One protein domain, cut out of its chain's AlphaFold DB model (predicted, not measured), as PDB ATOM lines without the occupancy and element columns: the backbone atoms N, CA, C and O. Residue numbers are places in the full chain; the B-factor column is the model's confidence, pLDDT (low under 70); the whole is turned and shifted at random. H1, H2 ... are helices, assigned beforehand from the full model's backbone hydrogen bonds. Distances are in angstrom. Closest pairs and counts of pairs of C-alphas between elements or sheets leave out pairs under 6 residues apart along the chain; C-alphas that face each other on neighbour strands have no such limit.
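This is residues 2 to 63 of the 170 residues of an uncharacterized protein of Neisseriaceae bacterium DSM 100970 (UniProt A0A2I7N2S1). One long helix, H2, makes the length of a thin, open shape; the short helix H1 folds back at its first end as an uneven hairpin, with residues 2 to 7 sticking out, and the tail after H2 turns back beside its other end. The 62 printed residues, with two named helices, H1 then H2, and no named strand, are all helix in class. The whole is extended, with a radius of gyration of the C-alphas of 18.9 A and spans of 57 by 22 by 12 A.

Find C-alpha 2 at (51.933, 36.262, 40.133); from there H1, residues 2 to 13, runs 16.5 A. H2, residues 16 to 53, runs 54.2 A from C-alpha 16 at (43.102, 55.351, 28.995) to C-alpha 53 at (39.109, 1.760, 21.977).

H1 and H2, a helical hairpin with a tight link, run opposite ways at a shallow tilt of 28 degrees. They touch through residues 11 to 12 and 19 to 23 alone; their closest C-alphas, of Ile 11 and Arg 19, are 6.2 A apart. In both, every O i to N i+4 pair is within hydrogen-bond range.

The C-alphas farthest apart, of Lys 15 and Gly 54, are 56.9 A apart. The printed part has no cut. Look for pLDDT under 70 at residues 2 to 12 and 14.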
ATOM      1  N   LEU A   2      51.164  35.019  39.896       34.19
ATOM      2  CA  LEU A   2      51.933  36.262  40.133       34.19
ATOM      3  C   LEU A   2      52.132  37.105  38.854       34.19
ATOM      4  O   LEU A   2      51.828  38.288  38.858       34.19
ATOM      5  N   CYS A   3      52.519  36.482  37.732       37.09
ATOM      6  CA  CYS A   3      52.611  37.166  36.432       37.09
ATOM      7  C   CYS A   3      51.266  37.683  35.913       37.09
ATOM      8  O   CYS A   3      51.225  38.762  35.340       37.09
ATOM      9  N   LEU A   4      50.166  36.953  36.124       44.88
ATOM     10  CA  LEU A   4      48.841  37.377  35.668       44.88
ATOM     11  C   LEU A   4      48.351  38.575  36.491       44.88
ATOM     12  O   LEU A   4      47.864  39.546  35.929       44.88
ATOM     13  N   THR A   5      48.547  38.546  37.812       48.19
ATOM     14  CA  THR A   5      48.177  39.638  38.717       48.19
ATOM     15  C   THR A   5      49.051  40.874  38.501       48.19
ATOM     16  O   THR A   5      48.534  41.986  38.525       48.19
ATOM     17  N   ILE A   6      50.353  40.697  38.240       55.53
ATOM     18  CA  ILE A   6      51.280  41.785  37.885       55.53
ATOM     19  C   ILE A   6      50.924  42.365  36.511       55.53
ATOM     20  O   ILE A   6      50.862  43.583  36.376       55.53
ATOM     21  N   CYS A   7      50.610  41.529  35.515       54.81
ATOM     22  CA  CYS A   7      50.126  41.995  34.215       54.81
ATOM     23  C   CYS A   7      48.826  42.789  34.356       54.81
ATOM     24  O   CYS A   7      48.761  43.912  33.874       54.81
ATOM     25  N   ILE A   8      47.818  42.256  35.053       63.72
ATOM     26  CA  ILE A   8      46.531  42.936  35.268       63.72
ATOM     27  C   ILE A   8      46.739  44.270  35.989       63.72
ATOM     28  O   ILE A   8      46.176  45.281  35.574       63.72
ATOM     29  N   LYS A   9      47.585  44.305  37.024       64.62
ATOM     30  CA  LYS A   9      47.903  45.538  37.749       64.62
ATOM     31  C   LYS A   9      48.593  46.571  36.848       64.62
ATOM     32  O   LYS A   9      48.148  47.711  36.797       64.62
ATOM     33  N   ASN A  10      49.596  46.162  36.071       62.91
ATOM     34  CA  ASN A  10      50.290  47.045  35.129       62.91
ATOM     35  C   ASN A  10      49.353  47.557  34.019       62.91
ATOM     36  O   ASN A  10      49.457  48.709  33.611       62.91
ATOM     37  N   ILE A  11      48.404  46.736  33.558       63.03
ATOM     38  CA  ILE A  11      47.384  47.139  32.578       63.03
ATOM     39  C   ILE A  11      46.445  48.190  33.175       63.03
ATOM     40  O   ILE A  11      46.129  49.175  32.510       63.03
ATOM     41  N   LEU A  12      46.033  48.023  34.434       65.75
ATOM     42  CA  LEU A  12      45.168  48.971  35.142       65.75
ATOM     43  C   LEU A  12      45.844  50.321  35.425       65.75
ATOM     44  O   LEU A  12      45.137  51.299  35.652       65.75
ATOM     45  N   GLU A  13      47.176  50.409  35.375       72.81
ATOM     46  CA  GLU A  13      47.938  51.642  35.631       72.81
ATOM     47  C   GLU A  13      48.221  52.484  34.361       72.81
ATOM     48  O   GLU A  13      48.588  53.652  34.469       72.81
ATOM     49  N   LEU A  14      47.979  51.971  33.145       68.94
ATOM     50  CA  LEU A  14      48.295  52.667  31.875       68.94
ATOM     51  C   LEU A  14      47.424  53.917  31.603       68.94
ATOM     52  O   LEU A  14      46.432  54.141  32.274       68.94
ATOM     53  N   LYS A  15      47.710  54.758  30.600       75.38
ATOM     54  CA  LYS A  15      46.762  55.826  30.182       75.38
ATOM     55  C   LYS A  15      45.541  55.228  29.466       75.38
ATOM     56  O   LYS A  15      45.681  54.209  28.790       75.38
ATOM     57  N   ASN A  16      44.370  55.877  29.542       73.12
ATOM     58  CA  ASN A  16      43.102  55.351  28.995       73.12
ATOM     59  C   ASN A  16      43.200  54.848  27.540       73.12
ATOM     60  O   ASN A  16      42.710  53.761  27.254       73.12
ATOM     61  N   GLY A  17      43.892  55.560  26.641       71.44
ATOM     62  CA  GLY A  17      44.078  55.110  25.249       71.44
ATOM     63  C   GLY A  17      44.925  53.836  25.121       71.44
ATOM     64  O   GLY A  17      44.537  52.888  24.444       71.44
ATOM     65  N   SER A  18      46.048  53.762  25.843       70.94
ATOM     66  CA  SER A  18      46.896  52.563  25.895       70.94
ATOM     67  C   SER A  18      46.213  51.371  26.579       70.94
ATOM     68  O   SER A  18      46.419  50.242  26.147       70.94
ATOM     69  N   ARG A  19      45.354  51.598  27.589       72.38
ATOM     70  CA  ARG A  19      44.585  50.532  28.264       72.38
ATOM     71  C   ARG A  19      43.654  49.807  27.305       72.38
ATOM     72  O   ARG A  19      43.598  48.581  27.330       72.38
ATOM     73  N   VAL A  20      42.934  50.554  26.467       74.88
ATOM     74  CA  VAL A  20      41.966  49.985  25.520       74.88
ATOM     75  C   VAL A  20      42.678  49.127  24.477       74.88
ATOM     76  O   VAL A  20      42.282  47.985  24.263       74.88
ATOM     77  N   ILE A  21      43.771  49.629  23.896       78.38
ATOM     78  CA  ILE A  21      44.545  48.899  22.879       78.38
ATOM     79  C   ILE A  21      45.127  47.603  23.459       78.38
ATOM     80  O   ILE A  21      45.013  46.545  22.844       78.38
ATOM     81  N   LEU A  22      45.703  47.660  24.663       77.00
ATOM     82  CA  LEU A  22      46.306  46.489  25.305       77.00
ATOM     83  C   LEU A  22      45.253  45.468  25.753       77.00
ATOM     84  O   LEU A  22      45.455  44.268  25.588       77.00
ATOM     85  N   SER A  23      44.104  45.930  26.252       75.44
ATOM     86  CA  SER A  23      42.987  45.048  26.617       75.44
ATOM     87  C   SER A  23      42.408  44.350  25.388       75.44
ATOM     88  O   SER A  23      42.180  43.143  25.420       75.44
ATOM     89  N   PHE A  24      42.232  45.079  24.282       79.25
ATOM     90  CA  PHE A  24      41.789  44.501  23.015       79.25
ATOM     91  C   PHE A  24      42.800  43.478  22.484       79.25
ATOM     92  O   PHE A  24      42.422  42.356  22.154       79.25
ATOM     93  N   GLY A  25      44.093  43.816  22.493       78.94
ATOM     94  CA  GLY A  25      45.166  42.899  22.103       78.94
ATOM     95  C   GLY A  25      45.204  41.621  22.945       78.94
ATOM     96  O   GLY A  25      45.399  40.539  22.400       78.94
ATOM     97  N   LEU A  26      44.948  41.712  24.254       80.19
ATOM     98  CA  LEU A  26      44.860  40.546  25.138       80.19
ATOM     99  C   LEU A  26      43.636  39.679  24.861       80.19
ATOM    100  O   LEU A  26      43.756  38.459  24.888       80.19
ATOM    101  N   ILE A  27      42.479  40.281  24.583       79.38
ATOM    102  CA  ILE A  27      41.264  39.535  24.226       79.38
ATOM    103  C   ILE A  27      41.474  38.792  22.905       79.38
ATOM    104  O   ILE A  27      41.204  37.595  22.829       79.38
ATOM    105  N   VAL A  28      42.005  39.473  21.886       82.75
ATOM    106  CA  VAL A  28      42.310  38.860  20.584       82.75
ATOM    107  C   VAL A  28      43.369  37.769  20.739       82.75
ATOM    108  O   VAL A  28      43.184  36.663  20.241       82.75
ATOM    109  N   GLY A  29      44.444  38.035  21.485       77.94
ATOM    110  CA  GLY A  29      45.489  37.052  21.763       77.94
ATOM    111  C   GLY A  29      44.961  35.824  22.507       77.94
ATOM    112  O   GLY A  29      45.278  34.699  22.131       77.94
ATOM    113  N   ALA A  30      44.105  36.019  23.514       76.25
ATOM    114  CA  ALA A  30      43.454  34.928  24.231       76.25
ATOM    115  C   ALA A  30      42.519  34.123  23.318       76.25
ATOM    116  O   ALA A  30      42.528  32.898  23.381       76.25
ATOM    117  N   TYR A  31      41.754  34.784  22.445       79.38
ATOM    118  CA  TYR A  31      40.890  34.115  21.473       79.38
ATOM    119  C   TYR A  31      41.690  33.245  20.494       79.38
ATOM    120  O   TYR A  31      41.373  32.069  20.318       79.38
ATOM    121  N   LEU A  32      42.758  33.792  19.905       80.12
ATOM    122  CA  LEU A  32      43.634  33.052  18.993       80.12
ATOM    123  C   LEU A  32      44.296  31.864  19.695       80.12
ATOM    124  O   LEU A  32      44.290  30.755  19.165       80.12
ATOM    125  N   PHE A  33      44.795  32.076  20.916       78.44
ATOM    126  CA  PHE A  33      45.364  31.009  21.731       78.44
ATOM    127  C   PHE A  33      44.342  29.905  22.015       78.44
ATOM    128  O   PHE A  33      44.658  28.735  21.847       78.44
ATOM    129  N   LEU A  34      43.115  30.253  22.410       77.62
ATOM    130  CA  LEU A  34      42.069  29.271  22.702       77.62
ATOM    131  C   LEU A  34      41.638  28.483  21.459       77.62
ATOM    132  O   LEU A  34      41.372  27.290  21.587       77.62
ATOM    133  N   ASN A  35      41.602  29.106  20.279       78.12
ATOM    134  CA  ASN A  35      41.294  28.410  19.027       78.12
ATOM    135  C   ASN A  35      42.374  27.380  18.668       78.12
ATOM    136  O   ASN A  35      42.049  26.212  18.472       78.12
ATOM    137  N   GLU A  36      43.646  27.787  18.631       85.25
ATOM    138  CA  GLU A  36      44.766  26.881  18.325       85.25
ATOM    139  C   GLU A  36      44.933  25.796  19.394       85.25
ATOM    140  O   GLU A  36      45.199  24.628  19.113       85.25
ATOM    141  N   PHE A  37      44.737  26.161  20.659       81.31
ATOM    142  CA  PHE A  37      44.781  25.196  21.745       81.31
ATOM    143  C   PHE A  37      43.615  24.206  21.654       81.31
ATOM    144  O   PHE A  37      43.807  23.014  21.878       81.31
ATOM    145  N   GLY A  38      42.422  24.665  21.273       81.50
ATOM    146  CA  GLY A  38      41.245  23.824  21.077       81.50
ATOM    147  C   GLY A  38      41.420  22.804  19.952       81.50
ATOM    148  O   GLY A  38      41.108  21.629  20.145       81.50
ATOM    149  N   THR A  39      41.967  23.209  18.802       85.88
ATOM    150  CA  THR A  39      42.248  22.286  17.685       85.88
ATOM    151  C   THR A  39      43.304  21.250  18.066       85.88
ATOM    152  O   THR A  39      43.143  20.063  17.771       85.88
ATOM    153  N   LEU A  40      44.349  21.669  18.785       88.69
ATOM    154  CA  LEU A  40      45.387  20.776  19.291       88.69
ATOM    155  C   LEU A  40      44.832  19.765  20.303       88.69
ATOM    156  O   LEU A  40      45.145  18.574  20.239       88.69
ATOM    157  N   LEU A  41      43.993  20.225  21.231       85.38
ATOM    158  CA  LEU A  41      43.339  19.364  22.209       85.38
ATOM    159  C   LEU A  41      42.429  18.335  21.529       85.38
ATOM    160  O   LEU A  41      42.491  17.154  21.871       85.38
ATOM    161  N   GLU A  42      41.629  18.753  20.546       87.25
ATOM    162  CA  GLU A  42      40.761  17.857  19.776       87.25
ATOM    163  C   GLU A  42      41.576  16.795  19.027       87.25
ATOM    164  O   GLU A  42      41.232  15.613  19.043       87.25
ATOM    165  N   TYR A  43      42.709  17.186  18.441       90.31
ATOM    166  CA  TYR A  43      43.625  16.262  17.777       90.31
ATOM    167  C   TYR A  43      44.142  15.162  18.718       90.31
ATOM    168  O   TYR A  43      44.095  13.976  18.368       90.31
ATOM    169  N   TYR A  44      44.619  15.526  19.914       89.75
ATOM    170  CA  TYR A  44      45.096  14.543  20.894       89.75
ATOM    171  C   TYR A  44      43.967  13.667  21.414       89.75
ATOM    172  O   TYR A  44      44.132  12.454  21.539       89.75
ATOM    173  N   ARG A  45      42.809  14.273  21.660       87.12
ATOM    174  CA  ARG A  45      41.612  13.588  22.121       87.12
ATOM    175  C   ARG A  45      41.206  12.487  21.140       87.12
ATOM    176  O   ARG A  45      41.187  11.314  21.503       87.12
ATOM    177  N   VAL A  46      40.992  12.819  19.869       90.12
ATOM    178  CA  VAL A  46      40.598  11.850  18.831       90.12
ATOM    179  C   VAL A  46      41.615  10.709  18.683       90.12
ATOM    180  O   VAL A  46      41.236   9.551  18.501       90.12
ATOM    181  N   ARG A  47      42.918  10.998  18.799       90.12
ATOM    182  CA  ARG A  47      43.961   9.958  18.776       90.12
ATOM    183  C   ARG A  47      43.898   9.043  19.990       90.12
ATOM    184  O   ARG A  47      43.953   7.829  19.829       90.12
ATOM    185  N   MET A  48      43.725   9.619  21.174       88.19
ATOM    186  CA  MET A  48      43.620   8.861  22.413       88.19
ATOM    187  C   MET A  48      42.349   8.004  22.457       88.19
ATOM    188  O   MET A  48      42.363   6.917  23.031       88.19
ATOM    189  N   TYR A  49      41.256   8.451  21.830       87.69
ATOM    190  CA  TYR A  49      40.064   7.628  21.624       87.69
ATOM    191  C   TYR A  49      40.378   6.381  20.799       87.69
ATOM    192  O   TYR A  49      40.109   5.266  21.248       87.69
ATOM    193  N   ALA A  50      40.967   6.569  19.616       90.69
ATOM    194  CA  ALA A  50      41.291   5.477  18.705       90.69
ATOM    195  C   ALA A  50      42.273   4.477  19.334       90.69
ATOM    196  O   ALA A  50      42.086   3.273  19.210       90.69
ATOM    197  N   GLU A  51      43.272   4.965  20.070       88.38
ATOM    198  CA  GLU A  51      44.236   4.120  20.780       88.38
ATOM    199  C   GLU A  51      43.584   3.297  21.902       88.38
ATOM    200  O   GLU A  51      43.809   2.095  21.997       88.38
ATOM    201  N   ASN A  52      42.739   3.916  22.736       84.75
ATOM    202  CA  ASN A  52      42.131   3.224  23.877       84.75
ATOM    203  C   ASN A  52      40.993   2.270  23.490       84.75
ATOM    204  O   ASN A  52      40.704   1.340  24.240       84.75
ATOM    205  N   THR A  53      40.292   2.538  22.387       84.75
ATOM    206  CA  THR A  53      39.109   1.760  21.977       84.75
ATOM    207  C   THR A  53      39.376   0.820  20.807       84.75
ATOM    208  O   THR A  53      38.598  -0.103  20.591       84.75
ATOM    209  N   GLY A  54      40.442   1.057  20.035       87.69
ATOM    210  CA  GLY A  54      40.686   0.386  18.758       87.69
ATOM    211  C   GLY A  54      39.710   0.788  17.645       87.69
ATOM    212  O   GLY A  54      39.758   0.210  16.562       87.69
ATOM    213  N   LEU A  55      38.814   1.754  17.889       90.12
ATOM    214  CA  LEU A  55      37.803   2.191  16.929       90.12
ATOM    215  C   LEU A  55      38.329   3.303  16.002       90.12
ATOM    216  O   LEU A  55      39.248   4.044  16.370       90.12
ATOM    217  N   PRO A  56      37.727   3.473  14.808       92.06
ATOM    218  CA  PRO A  56      38.028   4.589  13.920       92.06
ATOM    219  C   PRO A  56      37.891   5.953  14.605       92.06
ATOM    220  O   PRO A  56      36.971   6.199  15.387       92.06
ATOM    221  N   LYS A  57      38.786   6.876  14.241       89.50
ATOM    222  CA  LYS A  57      38.845   8.250  14.770       89.50
ATOM    223  C   LYS A  57      37.549   9.038  14.565       89.50
ATOM    224  O   LYS A  57      37.214   9.877  15.393       89.50
ATOM    225  N   GLU A  58      36.819   8.761  13.488       89.88
ATOM    226  CA  GLU A  58      35.555   9.430  13.143       89.88
ATOM    227  C   GLU A  58      34.433   9.161  14.155       89.88
ATOM    228  O   GLU A  58      33.499   9.952  14.260       89.88
ATOM    229  N   LEU A  59      34.533   8.069  14.922       88.38
ATOM    230  CA  LEU A  59      33.571   7.717  15.967       88.38
ATOM    231  C   LEU A  59      33.870   8.397  17.310       88.38
ATOM    232  O   LEU A  59      33.113   8.214  18.266       88.38
ATOM    233  N   ALA A  60      34.952   9.179  17.404       86.19
ATOM    234  CA  ALA A  60      35.276   9.906  18.621       86.19
ATOM    235  C   ALA A  60      34.129  10.879  18.966       86.19
ATOM    236  O   ALA A  60      33.799  11.763  18.168       86.19
ATOM    237  N   PRO A  61      33.501  10.752  20.149       82.00
ATOM    238  CA  PRO A  61      32.352  11.580  20.494       82.00
ATOM    239  C   PRO A  61      32.792  13.036  20.621       82.00
ATOM    240  O   PRO A  61      33.863  13.298  21.159       82.00
ATOM    241  N   LYS A  62      31.994  14.002  20.150       80.81
ATOM    242  CA  LYS A  62      32.311  15.439  20.279       80.81
ATOM    243  C   LYS A  62      32.406  15.856  21.746       80.81
ATOM    244  O   LYS A  62      31.641  15.373  22.575       80.81
ATOM    245  N   PHE A  63      33.356  16.733  22.065       73.31
ATOM    246  CA  PHE A  63      33.567  17.168  23.441       73.31
ATOM    247  C   PHE A  63      32.464  18.126  23.878       73.31
ATOM    248  O   PHE A  63      32.144  19.072  23.155       73.31
TER     249      PHE A  63